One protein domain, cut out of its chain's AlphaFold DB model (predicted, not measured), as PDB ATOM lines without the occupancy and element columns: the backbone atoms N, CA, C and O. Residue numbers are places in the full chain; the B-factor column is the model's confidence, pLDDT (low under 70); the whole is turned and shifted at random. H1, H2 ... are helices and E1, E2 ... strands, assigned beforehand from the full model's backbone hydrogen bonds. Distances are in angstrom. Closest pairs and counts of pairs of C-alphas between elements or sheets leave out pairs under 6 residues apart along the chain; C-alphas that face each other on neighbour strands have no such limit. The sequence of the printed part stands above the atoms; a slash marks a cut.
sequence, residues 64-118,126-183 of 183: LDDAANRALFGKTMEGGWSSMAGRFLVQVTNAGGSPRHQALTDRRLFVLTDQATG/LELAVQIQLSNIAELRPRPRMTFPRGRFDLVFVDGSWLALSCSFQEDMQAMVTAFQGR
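This is residues 64 to 118 and 126 to 183 of the 183 residues of an uncharacterized protein of Streptomyces auratus AGR0001 (UniProt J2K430). Two twisted three-stranded sheets splay like a V from the tight E3 to E4 link, and H2 packs on both. H3 covers the second sheet on the same face as H2, while H1 sits off at one end, touching no other helix. The 113 printed residues are mixed in class, with three named helices and six named strands in the order H1 H2 E1 E2 E3 E4 E5 E6 H3; the sheets, E1 E2 E3 and E4 E5 E6, are antiparallel. The whole is compact, with a radius of gyration of the C-alphas of 14.1 A and spans of 36 by 33 by 28 A.

Look first at E1, residues 99 to 104, E2, 108 to 114, and E3, 126 to 133, where N 103 and O 110 are 2.9 A apart and N 109 and O 132 2.9 A, within hydrogen-bond range. H2, residues 84 to 94, is on this sheet in two layers, helix on one face, at a height of 8.8 A; its closest C-alphas with E3 are Val 92 and Ala 129, 5.4 A. E4, 137 to 142, E5, 151 to 157, and E6, 162 to 167, form a meander, each strand the antiparallel neighbour of the one before, with N 141 and O 154 at 2.9 A and N 155 and O 163 at 2.8 A. H2 stands up from this sheet, over E6. H3, residues 170 to 181, lies on the same face, slantwise to the strands at 34 degrees to E4 on the local plane; its closest C-alphas with E4 are Val 177 and Leu 140, 5.8 A. H1, residues 64 to 73, is apart from H2 and H3. In H1, H2 and H3 every O i to N i+4 pair is within hydrogen-bond range.

Find C-alpha 64 at (86.058, 52.616, 130.539), where H1 begins. E3 runs 20.0 A, bending by 54 degrees at residue 129, E2 19.4 A and E5 19.2 A. H3 runs 16.6 A to C-alpha 181 at (87.766, 82.680, 139.071).

The C-alphas farthest apart, Gly 118 and Gly 182, are 42.3 A apart. Residues 119 to 125 are not printed, and C-alphas 118 and 126 are 13.8 A apart across the cut. Of the links printed whole, none is long. Residues 70 to 75, of which 70 to 73 belong to H1, stand free. Confidence is under 70 at residues 64 to 80, 96 to 100, 117 to 118 and 144 to 149.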
ATOM      1  N   LEU A  64      87.066  53.154 129.621       55.19
ATOM      2  CA  LEU A  64      86.058  52.616 130.539       55.19
ATOM      3  C   LEU A  64      85.279  53.735 131.228       55.19
ATOM      4  O   LEU A  64      84.057  53.636 131.348       55.19
ATOM      5  N   ASP A  65      85.965  54.777 131.686       58.00
ATOM      6  CA  ASP A  65      85.367  55.848 132.468       58.00
ATOM      7  C   ASP A  65      84.496  56.759 131.592       58.00
ATOM      8  O   ASP A  65      83.396  57.130 131.996       58.00
ATOM      9  N   ASP A  66      84.893  57.031 130.348       55.22
ATOM     10  CA  ASP A  66      84.067  57.703 129.340       55.22
ATOM     11  C   ASP A  66      82.874  56.842 128.918       55.22
ATOM     12  O   ASP A  66      81.757  57.353 128.805       55.22
ATOM     13  N   ALA A  67      83.048  55.527 128.744       55.81
ATOM     14  CA  ALA A  67      81.930  54.622 128.476       55.81
ATOM     15  C   ALA A  67      80.935  54.583 129.651       55.81
ATOM     16  O   ALA A  67      79.723  54.670 129.434       55.81
ATOM     17  N   ALA A  68      81.428  54.519 130.892       59.22
ATOM     18  CA  ALA A  68      80.619  54.535 132.105       59.22
ATOM     19  C   ALA A  68      79.923  55.889 132.314       59.22
ATOM     20  O   ALA A  68      78.722  55.929 132.575       59.22
ATOM     21  N   ASN A  69      80.629  57.008 132.137       53.47
ATOM     22  CA  ASN A  69      80.061  58.354 132.218       53.47
ATOM     23  C   ASN A  69      79.009  58.582 131.122       53.47
ATOM     24  O   ASN A  69      77.930  59.098 131.408       53.47
ATOM     25  N   ARG A  70      79.258  58.134 129.887       54.91
ATOM     26  CA  ARG A  70      78.297  58.207 128.775       54.91
ATOM     27  C   ARG A  70      77.074  57.313 128.990       54.91
ATOM     28  O   ARG A  70      75.987  57.665 128.533       54.91
ATOM     29  N   ALA A  71      77.228  56.188 129.689       50.16
ATOM     30  CA  ALA A  71      76.119  55.323 130.091       50.16
ATOM     31  C   ALA A  71      75.306  55.901 131.267       50.16
ATOM     32  O   ALA A  71      74.087  55.756 131.285       50.16
ATOM     33  N   LEU A  72      75.957  56.572 132.225       49.28
ATOM     34  CA  LEU A  72      75.327  57.143 133.424       49.28
ATOM     35  C   LEU A  72      74.679  58.518 133.190       49.28
ATOM     36  O   LEU A  72      73.657  58.818 133.803       49.28
ATOM     37  N   PHE A  73      75.265  59.352 132.327       50.16
ATOM     38  CA  PHE A  73      74.865  60.753 132.120       50.16
ATOM     39  C   PHE A  73      74.405  61.060 130.685       50.16
ATOM     40  O   PHE A  73      73.977  62.176 130.394       50.16
ATOM     41  N   GLY A  74      74.449  60.074 129.785       43.50
ATOM     42  CA  GLY A  74      74.083  60.235 128.379       43.50
ATOM     43  C   GLY A  74      75.147  60.959 127.547       43.50
ATOM     44  O   GLY A  74      76.278  61.186 127.971       43.50
ATOM     45  N   LYS A  75      74.786  61.318 126.309       51.84
ATOM     46  CA  LYS A  75      75.646  62.098 125.406       51.84
ATOM     47  C   LYS A  75      75.540  63.576 125.800       51.84
ATOM     48  O   LYS A  75      74.661  64.279 125.309       51.84
ATOM     49  N   THR A  76      76.374  64.008 126.741       56.81
ATOM     50  CA  THR A  76      76.212  65.267 127.482       56.81
ATOM     51  C   THR A  76      76.429  66.515 126.633       56.81
ATOM     52  O   THR A  76      77.551  66.978 126.446       56.81
ATOM     53  N   MET A  77      75.310  67.066 126.164       60.84
ATOM     54  CA  MET A  77      75.136  68.466 125.785       60.84
ATOM     55  C   MET A  77      73.770  68.893 126.328       60.84
ATOM     56  O   MET A  77      72.730  68.519 125.782       60.84
ATOM     57  N   GLU A  78      73.756  69.613 127.447       58.50
ATOM     58  CA  GLU A  78      72.532  70.237 127.948       58.50
ATOM     59  C   GLU A  78      72.244  71.472 127.085       58.50
ATOM     60  O   GLU A  78      73.116  72.311 126.889       58.50
ATOM     61  N   GLY A  79      71.065  71.533 126.466       57.78
ATOM     62  CA  GLY A  79      70.859  72.356 125.269       57.78
ATOM     63  C   GLY A  79      71.351  71.627 124.011       57.78
ATOM     64  O   GLY A  79      72.532  71.310 123.872       57.78
ATOM     65  N   GLY A  80      70.417  71.343 123.094       66.94
ATOM     66  CA  GLY A  80      70.634  70.465 121.934       66.94
ATOM     67  C   GLY A  80      71.609  71.004 120.879       66.94
ATOM     68  O   GLY A  80      72.354  71.943 121.116       66.94
ATOM     69  N   TRP A  81      71.589  70.437 119.670       74.44
ATOM     70  CA  TRP A  81      72.570  70.717 118.601       74.44
ATOM     71  C   TRP A  81      72.803  72.199 118.236       74.44
ATOM     72  O   TRP A  81      73.844  72.523 117.670       74.44
ATOM     73  N   SER A  82      71.871  73.099 118.560       81.81
ATOM     74  CA  SER A  82      71.996  74.550 118.375       81.81
ATOM     75  C   SER A  82      72.768  75.290 119.487       81.81
ATOM     76  O   SER A  82      73.068  76.473 119.317       81.81
ATOM     77  N   SER A  83      73.100  74.630 120.601       88.12
ATOM     78  CA  SER A  83      73.825  75.218 121.737       88.12
ATOM     79  C   SER A  83      75.300  75.498 121.428       88.12
ATOM     80  O   SER A  83      75.811  75.214 120.338       88.12
ATOM     81  N   MET A  84      76.013  76.109 122.370       90.38
ATOM     82  CA  MET A  84      77.457  76.337 122.278       90.38
ATOM     83  C   MET A  84      78.239  75.022 122.378       90.38
ATOM     84  O   MET A  84      79.088  74.779 121.517       90.38
ATOM     85  N   ALA A  85      77.875  74.129 123.305       87.38
ATOM     86  CA  ALA A  85      78.390  72.758 123.348       87.38
ATOM     87  C   ALA A  85      78.073  71.978 122.054       87.38
ATOM     88  O   ALA A  85      78.950  71.322 121.488       87.38
ATOM     89  N   GLY A  86      76.849  72.126 121.530       84.69
ATOM     90  CA  GLY A  86      76.400  71.538 120.264       84.69
ATOM     91  C   GLY A  86      77.255  71.940 119.070       84.69
ATOM     92  O   GLY A  86      77.778  71.084 118.353       84.69
ATOM     93  N   ARG A  87      77.444  73.247 118.877       85.38
ATOM     94  CA  ARG A  87      78.251  73.790 117.778       85.38
ATOM     95  C   ARG A  87      79.730  73.436 117.906       85.38
ATOM     96  O   ARG A  87      80.345  73.133 116.889       85.38
ATOM     97  N   PHE A  88      80.273  73.419 119.125       84.62
ATOM     98  CA  PHE A  88      81.634  72.949 119.389       84.62
ATOM     99  C   PHE A  88      81.822  71.497 118.929       84.62
ATOM    100  O   PHE A  88      82.724  71.225 118.139       84.62
ATOM    101  N   LEU A  89      80.940  70.580 119.352       81.00
ATOM    102  CA  LEU A  89      81.052  69.168 118.981       81.00
ATOM    103  C   LEU A  89      80.957  68.982 117.462       81.00
ATOM    104  O   LEU A  89      81.744  68.231 116.894       81.00
ATOM    105  N   VAL A  90      80.041  69.702 116.801       81.88
ATOM    106  CA  VAL A  90      79.899  69.679 115.336       81.88
ATOM    107  C   VAL A  90      81.169  70.173 114.635       81.88
ATOM    108  O   VAL A  90      81.619  69.524 113.692       81.88
ATOM    109  N   GLN A  91      81.773  71.276 115.092       82.81
ATOM    110  CA  GLN A  91      83.025  71.796 114.525       82.81
ATOM    111  C   GLN A  91      84.168  70.786 114.652       82.81
ATOM    112  O   GLN A  91      84.822  70.491 113.655       82.81
ATOM    113  N   VAL A  92      84.338  70.187 115.835       80.00
ATOM    114  CA  VAL A  92      85.334  69.132 116.066       80.00
ATOM    115  C   VAL A  92      85.091  67.926 115.150       80.00
ATOM    116  O   VAL A  92      86.025  67.461 114.507       80.00
ATOM    117  N   THR A  93      83.849  67.449 115.005       77.44
ATOM    118  CA  THR A  93      83.564  66.314 114.104       77.44
ATOM    119  C   THR A  93      83.732  66.650 112.622       77.44
ATOM    120  O   THR A  93      84.111  65.777 111.848       77.44
ATOM    121  N   ASN A  94      83.486  67.900 112.217       78.06
ATOM    122  CA  ASN A  94      83.671  68.347 110.834       78.06
ATOM    123  C   ASN A  94      85.151  68.451 110.441       78.06
ATOM    124  O   ASN A  94      85.451  68.371 109.253       78.06
ATOM    125  N   ALA A  95      86.060  68.598 111.411       77.38
ATOM    126  CA  ALA A  95      87.494  68.487 111.166       77.38
ATOM    127  C   ALA A  95      87.909  67.051 110.783       77.38
ATOM    128  O   ALA A  95      88.956  66.871 110.179       77.38
ATOM    129  N   GLY A  96      87.100  66.025 111.078       65.88
ATOM    130  CA  GLY A  96      87.336  64.643 110.636       65.88
ATOM    131  C   GLY A  96      88.268  63.804 111.521       65.88
ATOM    132  O   GLY A  96      88.355  62.595 111.311       65.88
ATOM    133  N   GLY A  97      88.900  64.406 112.532       66.88
ATOM    134  CA  GLY A  97      89.746  63.724 113.517       66.88
ATOM    135  C   GLY A  97      89.098  63.576 114.902       66.88
ATOM    136  O   GLY A  97      88.078  64.193 115.215       66.88
ATOM    137  N   SER A  98      89.729  62.780 115.770       66.75
ATOM    138  CA  SER A  98      89.403  62.760 117.204       66.75
ATOM    139  C   SER A  98      90.074  63.948 117.911       66.75
ATOM    140  O   SER A  98      91.256  64.204 117.661       66.75
ATOM    141  N   PRO A  99      89.384  64.673 118.814       67.69
ATOM    142  CA  PRO A  99      90.008  65.730 119.606       67.69
ATOM    143  C   PRO A  99      91.008  65.112 120.590       67.69
ATOM    144  O   PRO A  99      90.603  64.466 121.554       67.69
ATOM    145  N   ARG A 100      92.310  65.302 120.347       68.81
ATOM    146  CA  ARG A 100      93.385  64.745 121.191       68.81
ATOM    147  C   ARG A 100      94.029  65.772 122.115       68.81
ATOM    148  O   ARG A 100      94.427  65.415 123.217       68.81
ATOM    149  N   HIS A 101      94.118  67.037 121.702       76.56
ATOM    150  CA  HIS A 101      94.830  68.061 122.471       76.56
ATOM    151  C   HIS A 101      93.954  69.287 122.696       76.56
ATOM    152  O   HIS A 101      93.283  69.777 121.788       76.56
ATOM    153  N   GLN A 102      93.947  69.779 123.932       83.19
ATOM    154  CA  GLN A 102      93.079  70.862 124.378       83.19
ATOM    155  C   GLN A 102      93.892  71.782 125.288       83.19
ATOM    156  O   GLN A 102      94.606  71.303 126.164       83.19
ATOM    157  N   ALA A 103      93.804  73.091 125.074       84.12
ATOM    158  CA  ALA A 103      94.560  74.079 125.836       84.12
ATOM    159  C   ALA A 103      93.662  75.261 126.208       84.12
ATOM    160  O   ALA A 103      93.214  76.009 125.334       84.12
ATOM    161  N   LEU A 104      93.408  75.440 127.506       85.25
ATOM    162  CA  LEU A 104      92.745  76.628 128.037       85.25
ATOM    163  C   LEU A 104      93.794  77.667 128.450       85.25
ATOM    164  O   LEU A 104      94.692  77.367 129.231       85.25
ATOM    165  N   THR A 105      93.661  78.890 127.944       85.00
ATOM    166  CA  THR A 105      94.505  80.040 128.298       85.00
ATOM    167  C   THR A 105      93.695  81.131 129.000       85.00
ATOM    168  O   THR A 105      92.465  81.099 129.032       85.00
ATOM    169  N   ASP A 106      94.399  82.164 129.462       82.25
ATOM    170  CA  ASP A 106      93.901  83.474 129.911       82.25
ATOM    171  C   ASP A 106      92.972  84.225 128.926       82.25
ATOM    172  O   ASP A 106      92.441  85.280 129.271       82.25
ATOM    173  N   ARG A 107      92.784  83.735 127.689       86.31
ATOM    174  CA  ARG A 107      91.913  84.364 126.676       86.31
ATOM    175  C   ARG A 107      90.988  83.389 125.970       86.31
ATOM    176  O   ARG A 107      89.899  83.803 125.563       86.31
ATOM    177  N   ARG A 108      91.421  82.146 125.735       90.12
ATOM    178  CA  ARG A 108      90.776  81.212 124.796       90.12
ATOM    179  C   ARG A 108      90.929  79.754 125.227       90.12
ATOM    180  O   ARG A 108      91.964  79.382 125.760       90.12
ATOM    181  N   LEU A 109      89.938  78.926 124.904       89.12
ATOM    182  CA  LEU A 109      90.121  77.480 124.755       89.12
ATOM    183  C   LEU A 109      90.453  77.188 123.290       89.12
ATOM    184  O   LEU A 109      89.711  77.604 122.397       89.12
ATOM    185  N   PHE A 110      91.533  76.452 123.061       89.62
ATOM    186  CA  PHE A 110      91.895  75.865 121.777       89.62
ATOM    187  C   PHE A 110      91.716  74.352 121.851       89.62
ATOM    188  O   PHE A 110      92.090  73.738 122.850       89.62
ATOM    189  N   VAL A 111      91.189  73.750 120.789       87.69
ATOM    190  CA  VAL A 111      91.162  72.294 120.622       87.69
ATOM    191  C   VAL A 111      91.768  71.947 119.278       87.69
ATOM    192  O   VAL A 111      91.381  72.508 118.250       87.69
ATOM    193  N   LEU A 112      92.731  71.032 119.318       86.31
ATOM    194  CA  LEU A 112      93.441  70.514 118.164       86.31
ATOM    195  C   LEU A 112      93.007  69.068 117.913       86.31
ATOM    196  O   LEU A 112      92.991  68.232 118.827       86.31
ATOM    197  N   THR A 113      92.670  68.778 116.664       84.44
ATOM    198  CA  THR A 113      92.501  67.413 116.168       84.44
ATOM    199  C   THR A 113      93.798  66.974 115.513       84.44
ATOM    200  O   THR A 113      94.417  67.739 114.775       84.44
ATOM    201  N   ASP A 114      94.206  65.739 115.778       81.81
ATOM    202  CA  ASP A 114      95.253  65.095 114.994       81.81
ATOM    203  C   ASP A 114      94.611  64.509 113.731       81.81
ATOM    204  O   ASP A 114      93.729  63.652 113.824       81.81
ATOM    205  N   GLN A 115      95.035  64.998 112.566       79.19
ATOM    206  CA  GLN A 115      94.578  64.522 111.259       79.19
ATOM    207  C   GLN A 115      95.318  63.262 110.790       79.19
ATOM    208  O   GLN A 115      95.121  62.803 109.662       79.19
ATOM    209  N   ALA A 116      96.168  62.673 111.638       74.31
ATOM    210  CA  ALA A 116      96.950  61.506 111.281       74.31
ATOM    211  C   ALA A 116      96.122  60.266 110.928       74.31
ATOM    212  O   ALA A 116      95.677  59.490 111.774       74.31
ATOM    213  N   THR A 117      96.013  60.016 109.624       65.62
ATOM    214  CA  THR A 117      95.428  58.795 109.068       65.62
ATOM    215  C   THR A 117      96.466  57.669 109.018       65.62
ATOM    216  O   THR A 117      97.130  57.428 108.011       65.62
ATOM    217  N   GLY A 118      96.623  56.943 110.126       64.06
ATOM    218  CA  GLY A 118      97.534  55.800 110.195       64.06
ATOM    219  C   GLY A 118      97.487  55.058 111.528       64.06
ATOM    220  O   GLY A 118      97.080  55.608 112.542       64.06
ATOM    221  N   LEU A 126      98.685  68.096 113.622       84.44
ATOM    222  CA  LEU A 126      97.809  68.924 114.451       84.44
ATOM    223  C   LEU A 126      97.147  70.054 113.650       84.44
ATOM    224  O   LEU A 126      97.814  70.980 113.188       84.44
ATOM    225  N   GLU A 127      95.817  70.033 113.586       85.25
ATOM    226  CA  GLU A 127      94.997  71.110 113.030       85.25
ATOM    227  C   GLU A 127      94.142  71.774 114.120       85.25
ATOM    228  O   GLU A 127      93.625  71.115 115.024       85.25
ATOM    229  N   LEU A 128      93.961  73.097 114.033       88.50
ATOM    230  CA  LEU A 128      93.063  73.839 114.918       88.50
ATOM    231  C   LEU A 128      91.596  73.572 114.551       88.50
ATOM    232  O   LEU A 128      91.037  74.240 113.683       88.50
ATOM    233  N   ALA A 129      90.957  72.651 115.269       86.62
ATOM    234  CA  ALA A 129      89.554  72.308 115.065       86.62
ATOM    235  C   ALA A 129      88.599  73.419 115.532       86.62
ATOM    236  O   ALA A 129      87.605  73.717 114.869       86.62
ATOM    237  N   VAL A 130      88.871  74.036 116.689       87.25
ATOM    238  CA  VAL A 130      88.009  75.089 117.251       87.25
ATOM    239  C   VAL A 130      88.741  75.974 118.263       87.25
ATOM    240  O   VAL A 130      89.629  75.539 118.995       87.25
ATOM    241  N   GLN A 131      88.328  77.244 118.313       92.44
ATOM    242  CA  GLN A 131      88.809  78.248 119.257       92.44
ATOM    243  C   GLN A 131      87.627  79.004 119.890       92.44
ATOM    244  O   GLN A 131      86.949  79.788 119.222       92.44
ATOM    245  N   ILE A 132      87.423  78.833 121.194       90.69
ATOM    246  CA  ILE A 132      86.385  79.512 121.987       90.69
ATOM    247  C   ILE A 132      87.030  80.673 122.761       90.69
ATOM    248  O   ILE A 132      88.046  80.477 123.417       90.69
ATOM    249  N   GLN A 133      86.454  81.881 122.727       92.81
ATOM    250  CA  GLN A 133      86.896  82.985 123.602       92.81
ATOM    251  C   GLN A 133      86.439  82.738 125.049       92.81
ATOM    252  O   GLN A 133      85.322  82.278 125.253       92.81
ATOM    253  N   LEU A 134      87.211  83.135 126.064       90.69
ATOM    254  CA  LEU A 134      86.789  83.037 127.474       90.69
ATOM    255  C   LEU A 134      85.484  83.786 127.787       90.69
ATOM    256  O   LEU A 134      84.779  83.400 128.714       90.69
ATOM    257  N   SER A 135      85.131  84.821 127.014       93.25
ATOM    258  CA  SER A 135      83.848  85.537 127.128       93.25
ATOM    259  C   SER A 135      82.629  84.658 126.833       93.25
ATOM    260  O   SER A 135      81.514  85.006 127.203       93.25
ATOM    261  N   ASN A 136      82.836  83.531 126.151       93.50
ATOM    262  CA  ASN A 136      81.808  82.544 125.846       93.50
ATOM    263  C   ASN A 136      81.648  81.503 126.969       93.50
ATOM    264  O   ASN A 136      80.726  80.692 126.901       93.50
ATOM    265  N   ILE A 137      82.529  81.519 127.977       93.69
ATOM    266  CA  ILE A 137      82.587  80.552 129.076       93.69
ATOM    267  C   ILE A 137      82.190  81.266 130.374       93.69
ATOM    268  O   ILE A 137      82.883  82.173 130.852       93.69
ATOM    269  N   ALA A 138      81.061  80.852 130.939       94.00
ATOM    270  CA  ALA A 138      80.499  81.406 132.162       94.00
ATOM    271  C   ALA A 138      81.237  80.890 133.406       94.00
ATOM    272  O   ALA A 138      81.661  81.681 134.248       94.00
ATOM    273  N   GLU A 139      81.440  79.574 133.494       93.25
ATOM    274  CA  GLU A 139      81.930  78.881 134.691       93.25
ATOM    275  C   GLU A 139      82.848  77.714 134.295       93.25
ATOM    276  O   GLU A 139      82.573  77.009 133.323       93.25
ATOM    277  N   LEU A 140      83.902  77.472 135.078       93.00
ATOM    278  CA  LEU A 140      84.523  76.150 135.177       93.00
ATOM    279  C   LEU A 140      84.063  75.538 136.496       93.00
ATOM    280  O   LEU A 140      84.383  76.065 137.564       93.00
ATOM    281  N   ARG A 141      83.296  74.452 136.424       91.12
ATOM    282  CA  ARG A 141      82.656  73.823 137.580       91.12
ATOM    283  C   ARG A 141      83.419  72.563 137.991       91.12
ATOM    284  O   ARG A 141      83.325  71.568 137.275       91.12
ATOM    285  N   PRO A 142      84.144  72.541 139.125       89.88
ATOM    286  CA  PRO A 142      84.826  71.336 139.590       89.88
ATOM    287  C   PRO A 142      83.874  70.145 139.738       89.88
ATOM    288  O   PRO A 142      82.798  70.258 140.331       89.88
ATOM    289  N   ARG A 143      84.302  68.975 139.259       84.31
ATOM    290  CA  ARG A 143      83.636  67.681 139.477       84.31
ATOM    291  C   ARG A 143      84.643  66.639 139.996       84.31
ATOM    292  O   ARG A 143      84.758  65.568 139.400       84.31
ATOM    293  N   PRO A 144      85.395  66.936 141.077       68.88
ATOM    294  CA  PRO A 144      86.418  66.031 141.590       68.88
ATOM    295  C   PRO A 144      85.807  64.684 141.985       68.88
ATOM    296  O   PRO A 144      84.778  64.628 142.664       68.88
ATOM    297  N   ARG A 145      86.459  63.591 141.584       68.25
ATOM    298  CA  ARG A 145      86.126  62.236 142.030       68.25
ATOM    299  C   ARG A 145      87.028  61.869 143.202       68.25
ATOM    300  O   ARG A 145      88.239  61.943 143.085       68.25
ATOM    301  N   MET A 146      86.447  61.417 144.313       57.12
ATOM    302  CA  MET A 146      87.216  61.021 145.507       57.12
ATOM    303  C   MET A 146      88.089  59.767 145.317       57.12
ATOM    304  O   MET A 146      88.886  59.455 146.194       57.12
ATOM    305  N   THR A 147      87.917  59.029 144.220       61.00
ATOM    306  CA  THR A 147      88.555  57.723 143.984       61.00
ATOM    307  C   THR A 147      89.586  57.713 142.857       61.00
ATOM    308  O   THR A 147      90.185  56.669 142.631       61.00
ATOM    309  N   PHE A 148      89.790  58.824 142.141       61.31
ATOM    310  CA  PHE A 148      90.679  58.888 140.975       61.31
ATOM    311  C   PHE A 148      91.559  60.144 141.017       61.31
ATOM    312  O   PHE A 148      91.065  61.197 141.418       61.31
ATOM    313  N   PRO A 149      92.830  60.074 140.575       68.62
ATOM    314  CA  PRO A 149      93.757  61.209 140.622       68.62
ATOM    315  C   PRO A 149      93.434  62.315 139.602       68.62
ATOM    316  O   PRO A 149      93.949  63.425 139.725       68.62
ATOM    317  N   ARG A 150      92.587  62.026 138.602       77.00
ATOM    318  CA  ARG A 150      92.261  62.924 137.488       77.00
ATOM    319  C   ARG A 150      91.275  64.031 137.870       77.00
ATOM    320  O   ARG A 150      90.256  63.815 138.529       77.00
ATOM    321  N   GLY A 151      91.568  65.242 137.409       82.56
ATOM    322  CA  GLY A 151      90.814  66.452 137.715       82.56
ATOM    323  C   GLY A 151      89.697  66.726 136.715       82.56
ATOM    324  O   GLY A 151      89.905  67.473 135.765       82.56
ATOM    325  N   ARG A 152      88.496  66.179 136.934       84.62
ATOM    326  CA  ARG A 152      87.323  66.491 136.097       84.62
ATOM    327  C   ARG A 152      86.671  67.826 136.477       84.62
ATOM    328  O   ARG A 152      86.494  68.128 137.660       84.62
ATOM    329  N   PHE A 153      86.236  68.582 135.475       86.88
ATOM    330  CA  PHE A 153      85.412  69.783 135.605       86.88
ATOM    331  C   PHE A 153      84.451  69.918 134.416       86.88
ATOM    332  O   PHE A 153      84.736  69.449 133.319       86.88
ATOM    333  N   ASP A 154      83.303  70.559 134.623       89.06
ATOM    334  CA  ASP A 154      82.382  70.897 133.537       89.06
ATOM    335  C   ASP A 154      82.657  72.353 133.094       89.06
ATOM    336  O   ASP A 154      82.628  73.279 133.908       89.06
ATOM    337  N   LEU A 155      82.945  72.563 131.809       89.94
ATOM    338  CA  LEU A 155      83.051  73.882 131.181       89.94
ATOM    339  C   LEU A 155      81.644  74.334 130.793       89.94
ATOM    340  O   LEU A 155      81.027  73.732 129.915       89.94
ATOM    341  N   VAL A 156      81.141  75.387 131.439       92.19
ATOM    342  CA  VAL A 156      79.788  75.918 131.233       92.19
ATOM    343  C   VAL A 156      79.846  77.155 130.343       92.19
ATOM    344  O   VAL A 156      80.556  78.121 130.630       92.19
ATOM    345  N   PHE A 157      79.078  77.144 129.262       92.94
ATOM    346  CA  PHE A 157      78.930  78.249 128.325       92.94
ATOM    347  C   PHE A 157      77.896  79.279 128.799       92.94
ATOM    348  O   PHE A 157      77.040  79.004 129.638       92.94
ATOM    349  N   VAL A 158      77.942  80.481 128.221       94.12
ATOM    350  CA  VAL A 158      76.996  81.572 128.538       94.12
ATOM    351  C   VAL A 158      75.535  81.285 128.160       94.12
ATOM    352  O   VAL A 158      74.646  81.964 128.665       94.12
ATOM    353  N   ASP A 159      75.266  80.286 127.313       91.38
ATOM    354  CA  ASP A 159      73.907  79.810 127.008       91.38
ATOM    355  C   ASP A 159      73.400  78.721 127.977       91.38
ATOM    356  O   ASP A 159      72.312  78.180 127.781       91.38
ATOM    357  N   GLY A 160      74.178  78.395 129.015       89.75
ATOM    358  CA  GLY A 160      73.881  77.348 129.993       89.75
ATOM    359  C   GLY A 160      74.255  75.932 129.542       89.75
ATOM    360  O   GLY A 160      74.221  75.018 130.364       89.75
ATOM    361  N   SER A 161      74.651  75.737 128.277       90.56
ATOM    362  CA  SER A 161      75.182  74.448 127.822       90.56
ATOM    363  C   SER A 161      76.564  74.174 128.402       90.56
ATOM    364  O   SER A 161      77.248  75.087 128.863       90.56
ATOM    365  N   TRP A 162      76.999  72.916 128.402       90.44
ATOM    366  CA  TRP A 162      78.275  72.540 129.009       90.44
ATOM    367  C   TRP A 162      78.933  71.326 128.352       90.44
ATOM    368  O   TRP A 162      78.293  70.567 127.623       90.44
ATOM    369  N   LEU A 163      80.228  71.164 128.629       84.00
ATOM    370  CA  LEU A 163      81.064  70.027 128.234       84.00
ATOM    371  C   LEU A 163      81.856  69.529 129.447       84.00
ATOM    372  O   LEU A 163      82.413  70.338 130.183       84.00
ATOM    373  N   ALA A 164      81.935  68.214 129.643       83.00
ATOM    374  CA  ALA A 164      82.849  67.627 130.622       83.00
ATOM    375  C   ALA A 164      84.277  67.620 130.065       83.00
ATOM    376  O   ALA A 164      84.489  67.149 128.949       83.00
ATOM    377  N   LEU A 165      85.234  68.106 130.853       81.56
ATOM    378  CA  LEU A 165      86.668  68.089 130.573       81.56
ATOM    379  C   LEU A 165      87.426  67.464 131.754       81.56
ATOM    380  O   LEU A 165      86.952  67.488 132.893       81.56
ATOM    381  N   SER A 166      88.618  66.936 131.487       79.50
ATOM    382  CA  SER A 166      89.483  66.304 132.488       79.50
ATOM    383  C   SER A 166      90.927  66.777 132.342       79.50
ATOM    384  O   SER A 166      91.443  66.853 131.230       79.50
ATOM    385  N   CYS A 167      91.581  67.049 133.470       79.25
ATOM    386  CA  CYS A 167      93.037  67.136 133.582       79.25
ATOM    387  C   CYS A 167      93.607  65.806 134.098       79.25
ATOM    388  O   CYS A 167      92.948  65.123 134.889       79.25
ATOM    389  N   SER A 168      94.852  65.488 133.737       80.19
ATOM    390  CA  SER A 168      95.579  64.314 134.246       80.19
ATOM    391  C   SER A 168      95.699  64.310 135.776       80.19
ATOM    392  O   SER A 168      95.631  63.248 136.390       80.19
ATOM    393  N   PHE A 169      95.782  65.489 136.404       83.50
ATOM    394  CA  PHE A 169      95.836  65.627 137.859       83.50
ATOM    395  C   PHE A 169      94.729  66.540 138.405       83.50
ATOM    396  O   PHE A 169      94.302  67.513 137.778       83.50
ATOM    397  N   GLN A 170      94.257  66.235 139.616       85.00
ATOM    398  CA  GLN A 170      93.288  67.053 140.349       85.00
ATOM    399  C   GLN A 170      93.823  68.465 140.638       85.00
ATOM    400  O   GLN A 170      93.056  69.428 140.613       85.00
ATOM    401  N   GLU A 171      95.127  68.583 140.884       87.56
ATOM    402  CA  GLU A 171      95.825  69.836 141.182       87.56
ATOM    403  C   GLU A 171      95.791  70.803 139.986       87.56
ATOM    404  O   GLU A 171      95.464  71.976 140.164       87.56
ATOM    405  N   ASP A 172      95.985  70.305 138.759       87.12
ATOM    406  CA  ASP A 172      95.880  71.107 137.529       87.12
ATOM    407  C   ASP A 172      94.474  71.692 137.349       87.12
ATOM    408  O   ASP A 172      94.307  72.865 137.018       87.12
ATOM    409  N   MET A 173      93.442  70.877 137.593       89.19
ATOM    410  CA  MET A 173      92.045  71.318 137.533       89.19
ATOM    411  C   MET A 173      91.750  72.379 138.600       89.19
ATOM    412  O   MET A 173      91.097  73.379 138.302       89.19
ATOM    413  N   GLN A 174      92.273  72.220 139.820       90.62
ATOM    414  CA  GLN A 174      92.140  73.229 140.873       90.62
ATOM    415  C   GLN A 174      92.852  74.537 140.509       90.62
ATOM    416  O   GLN A 174      92.266  75.610 140.674       90.62
ATOM    417  N   ALA A 175      94.072  74.467 139.969       89.88
ATOM    418  CA  ALA A 175      94.821  75.632 139.509       89.88
ATOM    419  C   ALA A 175      94.084  76.360 138.371       89.88
ATOM    420  O   ALA A 175      93.921  77.581 138.420       89.88
ATOM    421  N   MET A 176      93.561  75.612 137.395       87.94
ATOM    422  CA  MET A 176      92.805  76.143 136.258       87.94
ATOM    423  C   MET A 176      91.499  76.825 136.690       87.94
ATOM    424  O   MET A 176      91.222  77.948 136.269       87.94
ATOM    425  N   VAL A 177      90.713  76.187 137.564       90.38
ATOM    426  CA  VAL A 177      89.472  76.769 138.106       90.38
ATOM    427  C   VAL A 177      89.772  78.022 138.932       90.38
ATOM    428  O   VAL A 177      89.082  79.029 138.779       90.38
ATOM    429  N   THR A 178      90.824  78.001 139.755       91.94
ATOM    430  CA  THR A 178      91.243  79.162 140.559       91.94
ATOM    431  C   THR A 178      91.653  80.336 139.667       91.94
ATOM    432  O   THR A 178      91.170  81.451 139.857       91.94
ATOM    433  N   ALA A 179      92.477  80.089 138.642       89.00
ATOM    434  CA  ALA A 179      92.886  81.110 137.676       89.00
ATOM    435  C   ALA A 179      91.689  81.698 136.908       89.00
ATOM    436  O   ALA A 179      91.628  82.902 136.677       89.00
ATOM    437  N   PHE A 180      90.703  80.867 136.561       89.19
ATOM    438  CA  PHE A 180      89.477  81.299 135.889       89.19
ATOM    439  C   PHE A 180      88.532  82.106 136.798       89.19
ATOM    440  O   PHE A 180      87.760  82.922 136.300       89.19
ATOM    441  N   GLN A 181      88.562  81.897 138.116       86.00
ATOM    442  CA  GLN A 181      87.766  82.680 139.071       86.00
ATOM    443  C   GLN A 181      88.408  84.032 139.421       86.00
ATOM    444  O   GLN A 181      87.690  84.961 139.778       86.00
ATOM    445  N   GLY A 182      89.732  84.164 139.294       81.06
ATOM    446  CA  GLY A 182      90.476  85.405 139.554       81.06
ATOM    447  C   GLY A 182      90.538  86.407 138.390       81.06
ATOM    448  O   GLY A 182      91.459  87.223 138.373       81.06
ATOM    449  N   ARG A 183      89.627  86.310 137.411       70.19
ATOM    450  CA  ARG A 183      89.604  87.100 136.160       70.19
ATOM    451  C   ARG A 183      88.675  88.317 136.214       70.19
ATOM    452  O   ARG A 183      87.636  88.225 136.902       70.19
TER     453      ARG A 183